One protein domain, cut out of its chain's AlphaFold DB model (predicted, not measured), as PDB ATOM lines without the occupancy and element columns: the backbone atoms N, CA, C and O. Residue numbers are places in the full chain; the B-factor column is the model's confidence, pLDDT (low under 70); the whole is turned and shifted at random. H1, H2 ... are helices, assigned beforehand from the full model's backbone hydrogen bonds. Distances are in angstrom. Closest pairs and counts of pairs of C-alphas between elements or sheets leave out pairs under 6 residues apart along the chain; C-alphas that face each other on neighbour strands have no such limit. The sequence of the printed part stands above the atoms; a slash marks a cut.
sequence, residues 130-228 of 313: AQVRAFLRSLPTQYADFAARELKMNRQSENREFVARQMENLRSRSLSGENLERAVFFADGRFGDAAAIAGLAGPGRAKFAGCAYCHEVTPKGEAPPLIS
ATOM      1  N   ALA A 130     127.873 171.436 104.148       94.88
ATOM      2  CA  ALA A 130     127.974 171.207 102.707       94.88
ATOM      3  C   ALA A 130     128.816 172.281 101.987       94.88
ATOM      4  O   ALA A 130     129.602 171.947 101.102       94.88
ATOM      5  N   GLN A 131     128.688 173.553 102.381       95.88
ATOM      6  CA  GLN A 131     129.467 174.653 101.802       95.88
ATOM      7  C   GLN A 131     130.930 174.578 102.238       95.88
ATOM      8  O   GLN A 131     131.821 174.743 101.411       95.88
ATOM      9  N   VAL A 132     131.182 174.252 103.509       95.31
ATOM     10  CA  VAL A 132     132.545 174.033 104.020       95.31
ATOM     11  C   VAL A 132     133.218 172.876 103.283       95.31
ATOM     12  O   VAL A 132     134.338 173.019 102.804       95.31
ATOM     13  N   ARG A 133     132.526 171.748 103.094       94.75
ATOM     14  CA  ARG A 133     133.053 170.640 102.290       94.75
ATOM     15  C   ARG A 133     133.349 171.064 100.852       94.75
ATOM     16  O   ARG A 133     134.393 170.701 100.319       94.75
ATOM     17  N   ALA A 134     132.442 171.801 100.212       95.81
ATOM     18  CA  ALA A 134     132.662 172.292  98.854       95.81
ATOM     19  C   ALA A 134     133.911 173.187  98.781       95.81
ATOM     20  O   ALA A 134     134.746 172.991  97.898       95.81
ATOM     21  N   PHE A 135     134.093 174.081  99.759       96.62
ATOM     22  CA  PHE A 135     135.306 174.883  99.911       96.62
ATOM     23  C   PHE A 135     136.556 173.993  99.981       96.62
ATOM     24  O   PHE A 135     137.439 174.130  99.134       96.62
ATOM     25  N   LEU A 136     136.588 173.007 100.886       94.19
ATOM     26  CA  LEU A 136     137.728 172.093 101.055       94.19
ATOM     27  C   LEU A 136     138.028 171.254  99.801       94.19
ATOM     28  O   LEU A 136     139.185 171.009  99.466       94.19
ATOM     29  N   ARG A 137     136.998 170.834  99.062       93.94
ATOM     30  CA  ARG A 137     137.166 170.095  97.798       93.94
ATOM     31  C   ARG A 137     137.645 170.977  96.643       93.94
ATOM     32  O   ARG A 137     138.144 170.456  95.652       93.94
ATOM     33  N   SER A 138     137.519 172.296  96.775       96.19
ATOM     34  CA  SER A 138     137.935 173.289  95.779       96.19
ATOM     35  C   SER A 138     139.222 174.031  96.150       96.19
ATOM     36  O   SER A 138     139.519 175.060  95.551       96.19
ATOM     37  N   LEU A 139     140.007 173.523  97.111       95.81
ATOM     38  CA  LEU A 139     141.209 174.201  97.615       95.81
ATOM     39  C   LEU A 139     142.177 174.717  96.541       95.81
ATOM     40  O   LEU A 139     142.657 175.833  96.714       95.81
ATOM     41  N   PRO A 140     142.445 174.009  95.422       96.94
ATOM     42  CA  PRO A 140     143.271 174.571  94.357       96.94
ATOM     43  C   PRO A 140     142.736 175.906  93.817       96.94
ATOM     44  O   PRO A 140     143.511 176.844  93.644       96.94
ATOM     45  N   THR A 141     141.419 176.020  93.616       97.44
ATOM     46  CA  THR A 141     140.765 177.277  93.224       97.44
ATOM     47  C   THR A 141     140.852 178.310  94.345       97.44
ATOM     48  O   THR A 141     141.224 179.449  94.091       97.44
ATOM     49  N   GLN A 142     140.602 177.911  95.598       97.06
ATOM     50  CA  GLN A 142     140.657 178.832  96.743       97.06
ATOM     51  C   GLN A 142     142.055 179.446  96.934       97.06
ATOM     52  O   GLN A 142     142.181 180.647  97.166       97.06
ATOM     53  N   TYR A 143     143.118 178.650  96.780       97.50
ATOM     54  CA  TYR A 143     144.494 179.147  96.811       97.50
ATOM     55  C   TYR A 143     144.812 180.055  95.624       97.50
ATOM     56  O   TYR A 143     145.507 181.055  95.806       97.50
ATOM     57  N   ALA A 144     144.318 179.732  94.426       97.62
ATOM     58  CA  ALA A 144     144.522 180.565  93.244       97.62
ATOM     59  C   ALA A 144     143.888 181.952  93.426       97.62
ATOM     60  O   ALA A 144     144.545 182.968  93.182       97.62
ATOM     61  N   ASP A 145     142.648 181.990  93.919       96.62
ATOM     62  CA  ASP A 145     141.907 183.224  94.182       96.62
ATOM     63  C   ASP A 145     142.557 184.040  95.303       96.62
ATOM     64  O   ASP A 145     142.709 185.259  95.181       96.62
ATOM     65  N   PHE A 146     143.002 183.378  96.375       96.50
ATOM     66  CA  PHE A 146     143.763 184.009  97.453       96.50
ATOM     67  C   PHE A 146     145.062 184.641  96.934       96.50
ATOM     68  O   PHE A 146     145.325 185.816  97.194       96.50
ATOM     69  N   ALA A 147     145.850 183.908  96.144       97.19
ATOM     70  CA  ALA A 147     147.101 184.411  95.586       97.19
ATOM     71  C   ALA A 147     146.883 185.622  94.665       97.19
ATOM     72  O   ALA A 147     147.626 186.603  94.737       97.19
ATOM     73  N   ALA A 148     145.843 185.596  93.831       96.31
ATOM     74  CA  ALA A 148     145.508 186.721  92.963       96.31
ATOM     75  C   ALA A 148     145.038 187.947  93.767       96.31
ATOM     76  O   ALA A 148     145.523 189.061  93.561       96.31
ATOM     77  N   ARG A 149     144.103 187.758  94.709       95.44
ATOM     78  CA  ARG A 149     143.452 188.867  95.423       95.44
ATOM     79  C   ARG A 149     144.312 189.449  96.538       95.44
ATOM     80  O   ARG A 149     144.436 190.673  96.619       95.44
ATOM     81  N   GLU A 150     144.889 188.594  97.372       94.50
ATOM     82  CA  GLU A 150     145.584 188.990  98.600       94.50
ATOM     83  C   GLU A 150     147.093 189.148  98.365       94.50
ATOM     84  O   GLU A 150     147.679 190.126  98.823       94.50
ATOM     85  N   LEU A 151     147.716 188.265  97.569       94.44
ATOM     86  CA  LEU A 151     149.160 188.324  97.269       94.44
ATOM     87  C   LEU A 151     149.505 189.077  95.972       94.44
ATOM     88  O   LEU A 151     150.680 189.239  95.652       94.44
ATOM     89  N   LYS A 152     148.498 189.543  95.219       95.69
ATOM     90  CA  LYS A 152     148.654 190.261  93.936       95.69
ATOM     91  C   LYS A 152     149.433 189.474  92.870       95.69
ATOM     92  O   LYS A 152     150.030 190.062  91.964       95.69
ATOM     93  N   MET A 153     149.406 188.142  92.941       94.88
ATOM     94  CA  MET A 153     150.046 187.252  91.968       94.88
ATOM     95  C   MET A 153     149.193 187.141  90.699       94.88
ATOM     96  O   MET A 153     148.405 186.210  90.529       94.88
ATOM     97  N   ASN A 154     149.359 188.110  89.796       90.19
ATOM     98  CA  ASN A 154     148.557 188.227  88.571       90.19
ATOM     99  C   ASN A 154     149.064 187.351  87.411       90.19
ATOM    100  O   ASN A 154     148.340 187.118  86.444       90.19
ATOM    101  N   ARG A 155     150.314 186.869  87.468       96.06
ATOM    102  CA  ARG A 155     150.869 185.994  86.424       96.06
ATOM    103  C   ARG A 155     150.385 184.563  86.623       96.06
ATOM    104  O   ARG A 155     150.591 183.965  87.676       96.06
ATOM    105  N   GLN A 156     149.815 183.974  85.573       94.38
ATOM    106  CA  GLN A 156     149.227 182.633  85.640       94.38
ATOM    107  C   GLN A 156     150.248 181.525  85.963       94.38
ATOM    108  O   GLN A 156     149.887 180.520  86.569       94.38
ATOM    109  N   SER A 157     151.508 181.649  85.531       96.38
ATOM    110  CA  SER A 157     152.558 180.674  85.872       96.38
ATOM    111  C   SER A 157     152.894 180.710  87.364       96.38
ATOM    112  O   SER A 157     152.840 179.682  88.025       96.38
ATOM    113  N   GLU A 158     153.127 181.907  87.901       96.75
ATOM    114  CA  GLU A 158     153.432 182.148  89.315       96.75
ATOM    115  C   GLU A 158     152.298 181.687  90.238       96.75
ATOM    116  O   GLU A 158     152.541 181.002  91.230       96.75
ATOM    117  N   ASN A 159     151.046 181.983  89.875       97.19
ATOM    118  CA  ASN A 159     149.878 181.517  90.620       97.19
ATOM    119  C   ASN A 159     149.788 179.976  90.630       97.19
ATOM    120  O   ASN A 159     149.635 179.371  91.689       97.19
ATOM    121  N   ARG A 160     149.976 179.320  89.475       97.00
ATOM    122  CA  ARG A 160     149.973 177.848  89.388       97.00
ATOM    123  C   ARG A 160     151.083 177.211  90.224       97.00
ATOM    124  O   ARG A 160     150.833 176.213  90.898       97.00
ATOM    125  N   GLU A 161     152.280 177.787  90.208       97.62
ATOM    126  CA  GLU A 161     153.401 177.334  91.039       97.62
ATOM    127  C   GLU A 161     153.118 177.510  92.534       97.62
ATOM    128  O   GLU A 161     153.453 176.632  93.330       97.62
ATOM    129  N   PHE A 162     152.489 178.621  92.929       97.31
ATOM    130  CA  PHE A 162     152.043 178.837  94.302       97.31
ATOM    131  C   PHE A 162     151.033 177.766  94.728       97.31
ATOM    132  O   PHE A 162     151.254 177.095  95.735       97.31
ATOM    133  N   VAL A 163     149.975 177.548  93.939       97.62
ATOM    134  CA  VAL A 163     148.935 176.550  94.231       97.62
ATOM    135  C   VAL A 163     149.537 175.153  94.367       97.62
ATOM    136  O   VAL A 163     149.246 174.455  95.337       97.62
ATOM    137  N   ALA A 164     150.413 174.751  93.440       97.38
ATOM    138  CA  ALA A 164     151.088 173.458  93.502       97.38
ATOM    139  C   ALA A 164     151.885 173.295  94.807       97.38
ATOM    140  O   ALA A 164     151.772 172.258  95.464       97.38
ATOM    141  N   ARG A 165     152.614 174.339  95.227       96.38
ATOM    142  CA  ARG A 165     153.354 174.362  96.497       96.38
ATOM    143  C   ARG A 165     152.440 174.230  97.711       96.38
ATOM    144  O   ARG A 165     152.736 173.431  98.590       96.38
ATOM    145  N   GLN A 166     151.341 174.986  97.770       94.62
ATOM    146  CA  GLN A 166     150.433 174.930  98.923       94.62
ATOM    147  C   GLN A 166     149.736 173.575  99.034       94.62
ATOM    148  O   GLN A 166     149.645 173.009 100.122       94.62
ATOM    149  N   MET A 167     149.310 173.005  97.905       94.25
ATOM    150  CA  MET A 167     148.732 171.663  97.888       94.25
ATOM    151  C   MET A 167     149.742 170.602  98.333       94.25
ATOM    152  O   MET A 167     149.365 169.672  99.041       94.25
ATOM    153  N   GLU A 168     151.016 170.749  97.967       93.19
ATOM    154  CA  GLU A 168     152.072 169.846  98.426       93.19
ATOM    155  C   GLU A 168     152.364 169.999  99.923       93.19
ATOM    156  O   GLU A 168     152.442 169.002 100.638       93.19
ATOM    157  N   ASN A 169     152.407 171.231 100.434       89.25
ATOM    158  CA  ASN A 169     152.563 171.509 101.866       89.25
ATOM    159  C   ASN A 169     151.421 170.917 102.709       89.25
ATOM    160  O   ASN A 169     151.643 170.419 103.812       89.25
ATOM    161  N   LEU A 170     150.186 170.962 102.204       86.56
ATOM    162  CA  LEU A 170     149.043 170.330 102.864       86.56
ATOM    163  C   LEU A 170     149.184 168.802 102.897       86.56
ATOM    164  O   LEU A 170     148.962 168.180 103.938       86.56
ATOM    165  N   ARG A 171     149.598 168.188 101.781       86.75
ATOM    166  CA  ARG A 171     149.832 166.737 101.705       86.75
ATOM    167  C   ARG A 171     150.963 166.279 102.617       86.75
ATOM    168  O   ARG A 171     150.792 165.273 103.297       86.75
ATOM    169  N   SER A 172     152.076 167.011 102.673       85.62
ATOM    170  CA  SER A 172     153.240 166.650 103.496       85.62
ATOM    171  C   SER A 172     152.951 166.708 104.999       85.62
ATOM    172  O   SER A 172     153.537 165.956 105.773       85.62
ATOM    173  N   ARG A 173     151.982 167.534 105.413       80.25
ATOM    174  CA  ARG A 173     151.433 167.575 106.781       80.25
ATOM    175  C   ARG A 173     150.366 166.505 107.040       80.25
ATOM    176  O   ARG A 173     149.708 166.548 108.075       80.25
ATOM    177  N   SER A 174     150.148 165.581 106.103       76.00
ATOM    178  CA  SER A 174     149.059 164.591 106.115       76.00
ATOM    179  C   SER A 174     147.647 165.201 106.145       76.00
ATOM    180  O   SER A 174     146.671 164.505 106.426       76.00
ATOM    181  N   LEU A 175     147.512 166.484 105.800       77.06
ATOM    182  CA  LEU A 175     146.267 167.250 105.798       77.06
ATOM    183  C   LEU A 175     145.757 167.438 104.366       77.06
ATOM    184  O   LEU A 175     145.729 168.545 103.835       77.06
ATOM    185  N   SER A 176     145.319 166.356 103.724       76.06
ATOM    186  CA  SER A 176     144.708 166.425 102.391       76.06
ATOM    187  C   SER A 176     143.467 165.542 102.287       76.06
ATOM    188  O   SER A 176     143.316 164.584 103.046       76.06
ATOM    189  N   GLY A 177     142.555 165.893 101.374       82.88
ATOM    190  CA  GLY A 177     141.320 165.142 101.142       82.88
ATOM    191  C   GLY A 177     140.515 164.910 102.424       82.88
ATOM    192  O   GLY A 177     140.227 165.850 103.168       82.88
ATOM    193  N   GLU A 178     140.181 163.647 102.685       83.50
ATOM    194  CA  GLU A 178     139.395 163.221 103.847       83.50
ATOM    195  C   GLU A 178     140.078 163.531 105.186       83.50
ATOM    196  O   GLU A 178     139.399 163.916 106.135       83.50
ATOM    197  N   ASN A 179     141.411 163.454 105.270       83.56
ATOM    198  CA  ASN A 179     142.124 163.764 106.512       83.56
ATOM    199  C   ASN A 179     141.972 165.235 106.901       83.56
ATOM    200  O   ASN A 179     141.726 165.536 108.068       83.56
ATOM    201  N   LEU A 180     142.069 166.149 105.929       87.50
ATOM    202  CA  LEU A 180     141.845 167.573 106.178       87.50
ATOM    203  C   LEU A 180     140.387 167.842 106.549       87.50
ATOM    204  O   LEU A 180     140.127 168.572 107.498       87.50
ATOM    205  N   GLU A 181     139.439 167.240 105.830       90.12
ATOM    206  CA  GLU A 181     138.017 167.385 106.138       90.12
ATOM    207  C   GLU A 181     137.690 166.888 107.553       90.12
ATOM    208  O   GLU A 181     137.022 167.586 108.322       90.12
ATOM    209  N   ARG A 182     138.222 165.722 107.933       88.38
ATOM    210  CA  ARG A 182     138.060 165.159 109.274       88.38
ATOM    211  C   ARG A 182     138.647 166.085 110.335       88.38
ATOM    212  O   ARG A 182     138.000 166.333 111.349       88.38
ATOM    213  N   ALA A 183     139.836 166.625 110.088       86.25
ATOM    214  CA  ALA A 183     140.468 167.573 110.989       86.25
ATOM    215  C   ALA A 183     139.588 168.832 111.148       86.25
ATOM    216  O   ALA A 183     139.198 169.176 112.263       86.25
ATOM    217  N   VAL A 184     139.190 169.466 110.040       90.62
ATOM    218  CA  VAL A 184     138.379 170.696 110.038       90.62
ATOM    219  C   VAL A 184     137.072 170.516 110.809       90.62
ATOM    220  O   VAL A 184     136.716 171.392 111.591       90.62
ATOM    221  N   PHE A 185     136.361 169.400 110.631       91.81
ATOM    222  CA  PHE A 185     135.062 169.207 111.279       91.81
ATOM    223  C   PHE A 185     135.142 168.662 112.706       91.81
ATOM    224  O   PHE A 185     134.369 169.104 113.554       91.81
ATOM    225  N   PHE A 186     136.032 167.711 112.987       89.56
ATOM    226  CA  PHE A 186     135.969 166.920 114.223       89.56
ATOM    227  C   PHE A 186     137.042 167.262 115.254       89.56
ATOM    228  O   PHE A 186     136.943 166.786 116.384       89.56
ATOM    229  N   ALA A 187     138.039 168.086 114.917       84.62
ATOM    230  CA  ALA A 187     138.973 168.574 115.922       84.62
ATOM    231  C   ALA A 187     138.248 169.457 116.959       84.62
ATOM    232  O   ALA A 187     137.371 170.259 116.623       84.62
ATOM    233  N   ASP A 188     138.596 169.265 118.234       76.62
ATOM    234  CA  ASP A 188     137.969 169.926 119.384       76.62
ATOM    235  C   ASP A 188     138.972 170.673 120.279       76.62
ATOM    236  O   ASP A 188     138.641 171.056 121.403       76.62
ATOM    237  N   GLY A 189     140.202 170.862 119.792       68.12
ATOM    238  CA  GLY A 189     141.291 171.535 120.502       68.12
ATOM    239  C   GLY A 189     141.891 170.777 121.693       68.12
ATOM    240  O   GLY A 189     142.823 171.300 122.299       68.12
ATOM    241  N   ARG A 190     141.398 169.579 122.054       56.88
ATOM    242  CA  ARG A 190     141.823 168.863 123.276       56.88
ATOM    243  C   ARG A 190     142.871 167.774 123.028       56.88
ATOM    244  O   ARG A 190     143.584 167.428 123.965       56.88
ATOM    245  N   PHE A 191     143.005 167.260 121.797       43.22
ATOM    246  CA  PHE A 191     143.914 166.146 121.475       43.22
ATOM    247  C   PHE A 191     144.542 166.212 120.064       43.22
ATOM    248  O   PHE A 191     143.872 166.567 119.094       43.22
ATOM    249  N   GLY A 192     145.817 165.793 119.970       45.38
ATOM    250  CA  GLY A 192     146.507 165.158 118.824       45.38
ATOM    251  C   GLY A 192     146.376 165.777 117.426       45.38
ATOM    252  O   GLY A 192     147.313 166.402 116.938       45.38
ATOM    253  N   ASP A 193     145.229 165.596 116.772       46.41
ATOM    254  CA  ASP A 193     144.970 166.051 115.395       46.41
ATOM    255  C   ASP A 193     144.690 167.565 115.328       46.41
ATOM    256  O   ASP A 193     144.966 168.216 114.320       46.41
ATOM    257  N   ALA A 194     144.202 168.158 116.423       46.03
ATOM    258  CA  ALA A 194     143.965 169.598 116.517       46.03
ATOM    259  C   ALA A 194     145.272 170.413 116.498       46.03
ATOM    260  O   ALA A 194     145.263 171.566 116.090       46.03
ATOM    261  N   ALA A 195     146.404 169.814 116.892       48.41
ATOM    262  CA  ALA A 195     147.718 170.452 116.799       48.41
ATOM    263  C   ALA A 195     148.223 170.551 115.347       48.41
ATOM    264  O   ALA A 195     149.065 171.401 115.056       48.41
ATOM    265  N   ALA A 196     147.709 169.710 114.440       50.38
ATOM    266  CA  ALA A 196     148.075 169.719 113.026       50.38
ATOM    267  C   ALA A 196     147.353 170.832 112.248       50.38
ATOM    268  O   ALA A 196     147.932 171.406 111.319       50.38
ATOM    269  N   ILE A 197     146.119 171.170 112.641       53.72
ATOM    270  CA  ILE A 197     145.374 172.306 112.096       53.72
ATOM    271  C   ILE A 197     145.885 173.572 112.761       53.72
ATOM    272  O   ILE A 197     145.727 173.757 113.962       53.72
ATOM    273  N   ALA A 198     146.518 174.423 111.964       58.31
ATOM    274  CA  ALA A 198     147.059 175.693 112.413       58.31
ATOM    275  C   ALA A 198     147.701 175.672 113.827       58.31
ATOM    276  O   ALA A 198     147.345 176.489 114.660       58.31
ATOM    277  N   GLY A 199     148.603 174.722 114.106       49.66
ATOM    278  CA  GLY A 199     149.618 174.761 115.171       49.66
ATOM    279  C   GLY A 199     149.217 175.309 116.548       49.66
ATOM    280  O   GLY A 199     149.577 176.427 116.882       49.66
ATOM    281  N   LEU A 200     148.623 174.513 117.441       47.69
ATOM    282  CA  LEU A 200     148.222 174.906 118.818       47.69
ATOM    283  C   LEU A 200     149.337 175.424 119.774       47.69
ATOM    284  O   LEU A 200     149.070 175.663 120.950       47.69
ATOM    285  N   ALA A 201     150.582 175.603 119.326       41.97
ATOM    286  CA  ALA A 201     151.693 176.046 120.165       41.97
ATOM    287  C   ALA A 201     151.848 177.583 120.172       41.97
ATOM    288  O   ALA A 201     152.274 178.175 119.178       41.97
ATOM    289  N   GLY A 202     151.537 178.220 121.307       44.91
ATOM    290  CA  GLY A 202     151.960 179.588 121.645       44.91
ATOM    291  C   GLY A 202     150.897 180.440 122.363       44.91
ATOM    292  O   GLY A 202     149.705 180.249 122.126       44.91
ATOM    293  N   PRO A 203     151.295 181.401 123.222       35.56
ATOM    294  CA  PRO A 203     150.382 182.414 123.754       35.56
ATOM    295  C   PRO A 203     149.960 183.375 122.626       35.56
ATOM    296  O   PRO A 203     150.798 184.053 122.034       35.56
ATOM    297  N   GLY A 204     148.667 183.409 122.287       51.28
ATOM    298  CA  GLY A 204     148.126 184.211 121.182       51.28
ATOM    299  C   GLY A 204     146.658 183.901 120.853       51.28
ATOM    300  O   GLY A 204     146.003 183.144 121.567       51.28
ATOM    301  N   ARG A 205     146.135 184.508 119.771       50.75
ATOM    302  CA  ARG A 205     144.776 184.269 119.232       50.75
ATOM    303  C   ARG A 205     144.527 182.763 119.085       50.75
ATOM    304  O   ARG A 205     145.387 182.068 118.547       50.75
ATOM    305  N   ALA A 206     143.366 182.266 119.521       53.94
ATOM    306  CA  ALA A 206     143.017 180.857 119.377       53.94
ATOM    307  C   ALA A 206     143.015 180.500 117.885       53.94
ATOM    308  O   ALA A 206     142.210 181.011 117.094       53.94
ATOM    309  N   LYS A 207     143.978 179.667 117.491       67.06
ATOM    310  CA  LYS A 207     144.106 179.165 116.125       67.06
ATOM    311  C   LYS A 207     142.954 178.202 115.821       67.06
ATOM    312  O   LYS A 207     142.194 177.843 116.722       67.06
ATOM    313  N   PHE A 208     142.750 177.859 114.551       77.50
ATOM    314  CA  PHE A 208     141.562 177.101 114.161       77.50
ATOM    315  C   PHE A 208     141.586 175.686 114.755       77.50
ATOM    316  O   PHE A 208     142.297 174.810 114.278       77.50
ATOM    317  N   ALA A 209     140.782 175.470 115.796       77.00
ATOM    318  CA  ALA A 209     140.746 174.226 116.561       77.00
ATOM    319  C   ALA A 209     139.805 173.154 115.978       77.00
ATOM    320  O   ALA A 209     139.710 172.075 116.556       77.00
ATOM    321  N   GLY A 210     139.119 173.452 114.867       87.94
ATOM    322  CA  GLY A 210     138.073 172.619 114.267       87.94
ATOM    323  C   GLY A 210     136.651 173.004 114.694       87.94
ATOM    324  O   GLY A 210     136.437 173.697 115.690       87.94
ATOM    325  N   CYS A 211     135.647 172.568 113.927       91.44
ATOM    326  CA  CYS A 211     134.241 172.887 114.192       91.44
ATOM    327  C   CYS A 211     133.764 172.309 115.532       91.44
ATOM    328  O   CYS A 211     133.004 172.972 116.243       91.44
ATOM    329  N   ALA A 212     134.230 171.108 115.902       91.69
ATOM    330  CA  ALA A 212     133.838 170.427 117.136       91.69
ATOM    331  C   ALA A 212     134.361 171.099 118.419       91.69
ATOM    332  O   ALA A 212     133.922 170.749 119.521       91.69
ATOM    333  N   TYR A 213     135.243 172.098 118.293       88.69
ATOM    334  CA  TYR A 213     135.645 172.958 119.404       88.69
ATOM    335  C   TYR A 213     134.440 173.703 119.994       88.69
ATOM    336  O   TYR A 213     134.258 173.725 121.212       88.69
ATOM    337  N   CYS A 214     133.577 174.242 119.126       90.12
ATOM    338  CA  CYS A 214     132.365 174.959 119.522       90.12
ATOM    339  C   CYS A 214     131.099 174.132 119.300       90.12
ATOM    340  O   CYS A 214     130.207 174.154 120.136       90.12
ATOM    341  N   HIS A 215     130.987 173.415 118.188       93.25
ATOM    342  CA  HIS A 215     129.754 172.726 117.827       93.25
ATOM    343  C   HIS A 215     129.743 171.269 118.285       93.25
ATOM    344  O   HIS A 215     130.776 170.615 118.436       93.25
ATOM    345  N   GLU A 216     128.542 170.733 118.451       92.19
ATOM    346  CA  GLU A 216     128.335 169.293 118.386       92.19
ATOM    347  C   GLU A 216     128.345 168.867 116.919       92.19
ATOM    348  O   GLU A 216     127.626 169.434 116.090       92.19
ATOM    349  N   VAL A 217     129.190 167.889 116.598       93.56
ATOM    350  CA  VAL A 217     129.400 167.412 115.229       93.56
ATOM    351  C   VAL A 217     129.143 165.914 115.193       93.56
ATOM    352  O   VAL A 217     129.815 165.141 115.871       93.56
ATOM    353  N   THR A 218     128.154 165.501 114.402       93.62
ATOM    354  CA  THR A 218     127.752 164.097 114.254       93.62
ATOM    355  C   THR A 218     128.178 163.570 112.882       93.62
ATOM    356  O   THR A 218     127.744 164.125 111.866       93.62
ATOM    357  N   PRO A 219     128.986 162.495 112.812       92.12
ATOM    358  CA  PRO A 219     129.381 161.884 111.544       92.12
ATOM    359  C   PRO A 219     128.186 161.393 110.716       92.12
ATOM    360  O   PRO A 219     127.182 160.923 111.259       92.12
ATOM    361  N   LYS A 220     128.309 161.455 109.385       90.12
ATOM    362  CA  LYS A 220     127.296 160.968 108.433       90.12
ATOM    363  C   LYS A 220     127.907 160.193 107.262       90.12
ATOM    364  O   LYS A 220     127.554 160.434 106.113       90.12
ATOM    365  N   GLY A 221     128.798 159.242 107.553       85.25
ATOM    366  CA  GLY A 221     129.464 158.439 106.519       85.25
ATOM    367  C   GLY A 221     130.073 159.337 105.438       85.25
ATOM    368  O   GLY A 221     130.790 160.279 105.758       85.25
ATOM    369  N   GLU A 222     129.715 159.097 104.176       84.31
ATOM    370  CA  GLU A 222     130.189 159.900 103.042       84.31
ATOM    371  C   GLU A 222     129.504 161.267 102.887       84.31
ATOM    372  O   GLU A 222     129.991 162.096 102.119       84.31
ATOM    373  N   ALA A 223     128.394 161.553 103.575       89.19
ATOM    374  CA  ALA A 223     127.717 162.855 103.532       89.19
ATOM    375  C   ALA A 223     128.383 163.876 104.480       89.19
ATOM    376  O   ALA A 223     129.126 163.473 105.379       89.19
ATOM    377  N   PRO A 224     128.181 165.201 104.290       89.81
ATOM    378  CA  PRO A 224     128.709 166.194 105.223       89.81
ATOM    379  C   PRO A 224     128.207 165.902 106.641       89.81
ATOM    380  O   PRO A 224     127.043 165.507 106.787       89.81
ATOM    381  N   PRO A 225     129.042 166.081 107.679       93.62
ATOM    382  CA  PRO A 225     128.599 165.842 109.044       93.62
ATOM    383  C   PRO A 225     127.440 166.772 109.402       93.62
ATOM    384  O   PRO A 225     127.314 167.878 108.869       93.62
ATOM    385  N   LEU A 226     126.601 166.332 110.337       93.69
ATOM    386  CA  LEU A 226     125.613 167.223 110.932       93.69
ATOM    387  C   LEU A 226     126.302 168.089 111.978       93.69
ATOM    388  O   LEU A 226     126.980 167.570 112.862       93.69
ATOM    389  N   ILE A 227     126.097 169.396 111.880       92.62
ATOM    390  CA  ILE A 227     126.570 170.376 112.852       92.62
ATOM    391  C   ILE A 227     125.340 170.963 113.528       92.62
ATOM    392  O   ILE A 227     124.476 171.519 112.844       92.62
ATOM    393  N   SER A 228     125.253 170.839 114.852       89.38
ATOM    394  CA  SER A 228     124.145 171.429 115.602       89.38
ATOM    395  C   SER A 228     124.218 172.963 115.505       89.38
ATOM    396  O   SER A 228     125.254 173.551 115.853       89.38
TER     397      SER A 228
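AT A GLANCE: This is residues 130 to 228 of the 313 residues of an uncharacterized protein of Opitutae bacterium Tous-C1TDCM (UniProt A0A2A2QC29). Two pairs of crossed helices follow each other along the longest axis, H2 and H3 towards one end and H1 and H4 nearer the middle, with a long winding stretch without named elements, residues 196 to 228, on the H4 side. The short helix H5 comes just before this stretch, which runs through a wide loop at residues 200 to 207 and then folds into a small antiparallel pairing, residues 217 to 218 with 226 to 227. The printed part has 99 residues with five named helices in the order H1, H2, H3, H4, H5, no named strand, and the class all helix. It is only just compact, close to loose, with a radius of gyration of the C-alphas of 14.9 A, and spans 42 by 35 by 23 A.

HOW THE PARTS SIT: H1, residues 130 to 137, is joined by a tight link to H2, residues 139 to 149. They are close but not clearly touching, about perpendicular at 83 degrees, and their closest C-alphas, those of Phe 135 and Gln 142, are 7.4 A apart. H2 touches H3, residues 156 to 172, at a steep tilt of 46 degrees, opposite ways; their closest C-alphas, those of Tyr 143 and Val 163, are 5.8 A apart. H3 is near H4, residues 177 to 186, their closest C-alphas 8.4 A apart. H4 touches H1 at a steep tilt of 41 degrees, opposite ways, with the C-alphas of Leu 136 and Glu 181 closest at 6.9 A. H4 is close to but not clearly touching H5, residues 192 to 195; their closest C-alphas, those of Ala 183 and Asp 193, are 6.5 A apart. Among the pairs that are apart are H1 and H3, and H2 and H4. In H1, H2, H3 and H4 every O i to N i+4 pair is within hydrogen-bond range; H5 is too short for such a pair, and its one O i to N i+3 pair is not within range.

IN THESE COORDINATES: H1, residues 130 to 137, begins with C-alpha 130 at (127.974, 171.207, 102.707). H2, residues 139 to 149, measures 15.0 A from first to last C-alpha. H3, residues 156 to 172, is the longest helix at 24.3 A and ends with C-alpha 172 at (153.240, 166.650, 103.496). H4, residues 177 to 186, measures 14.2 A. H5, residues 192 to 195, ends with C-alpha 195 at (147.718, 170.452, 116.799).

THE WHOLE: The two C-alphas farthest apart, those of Arg 155 and Glu 216, are 42.5 A apart. The printed part has no cut, and no link between its helices is long. The mean pLDDT of the printed part is 83.5, and the model's confidence is low, under 70, at residues 189 to 207.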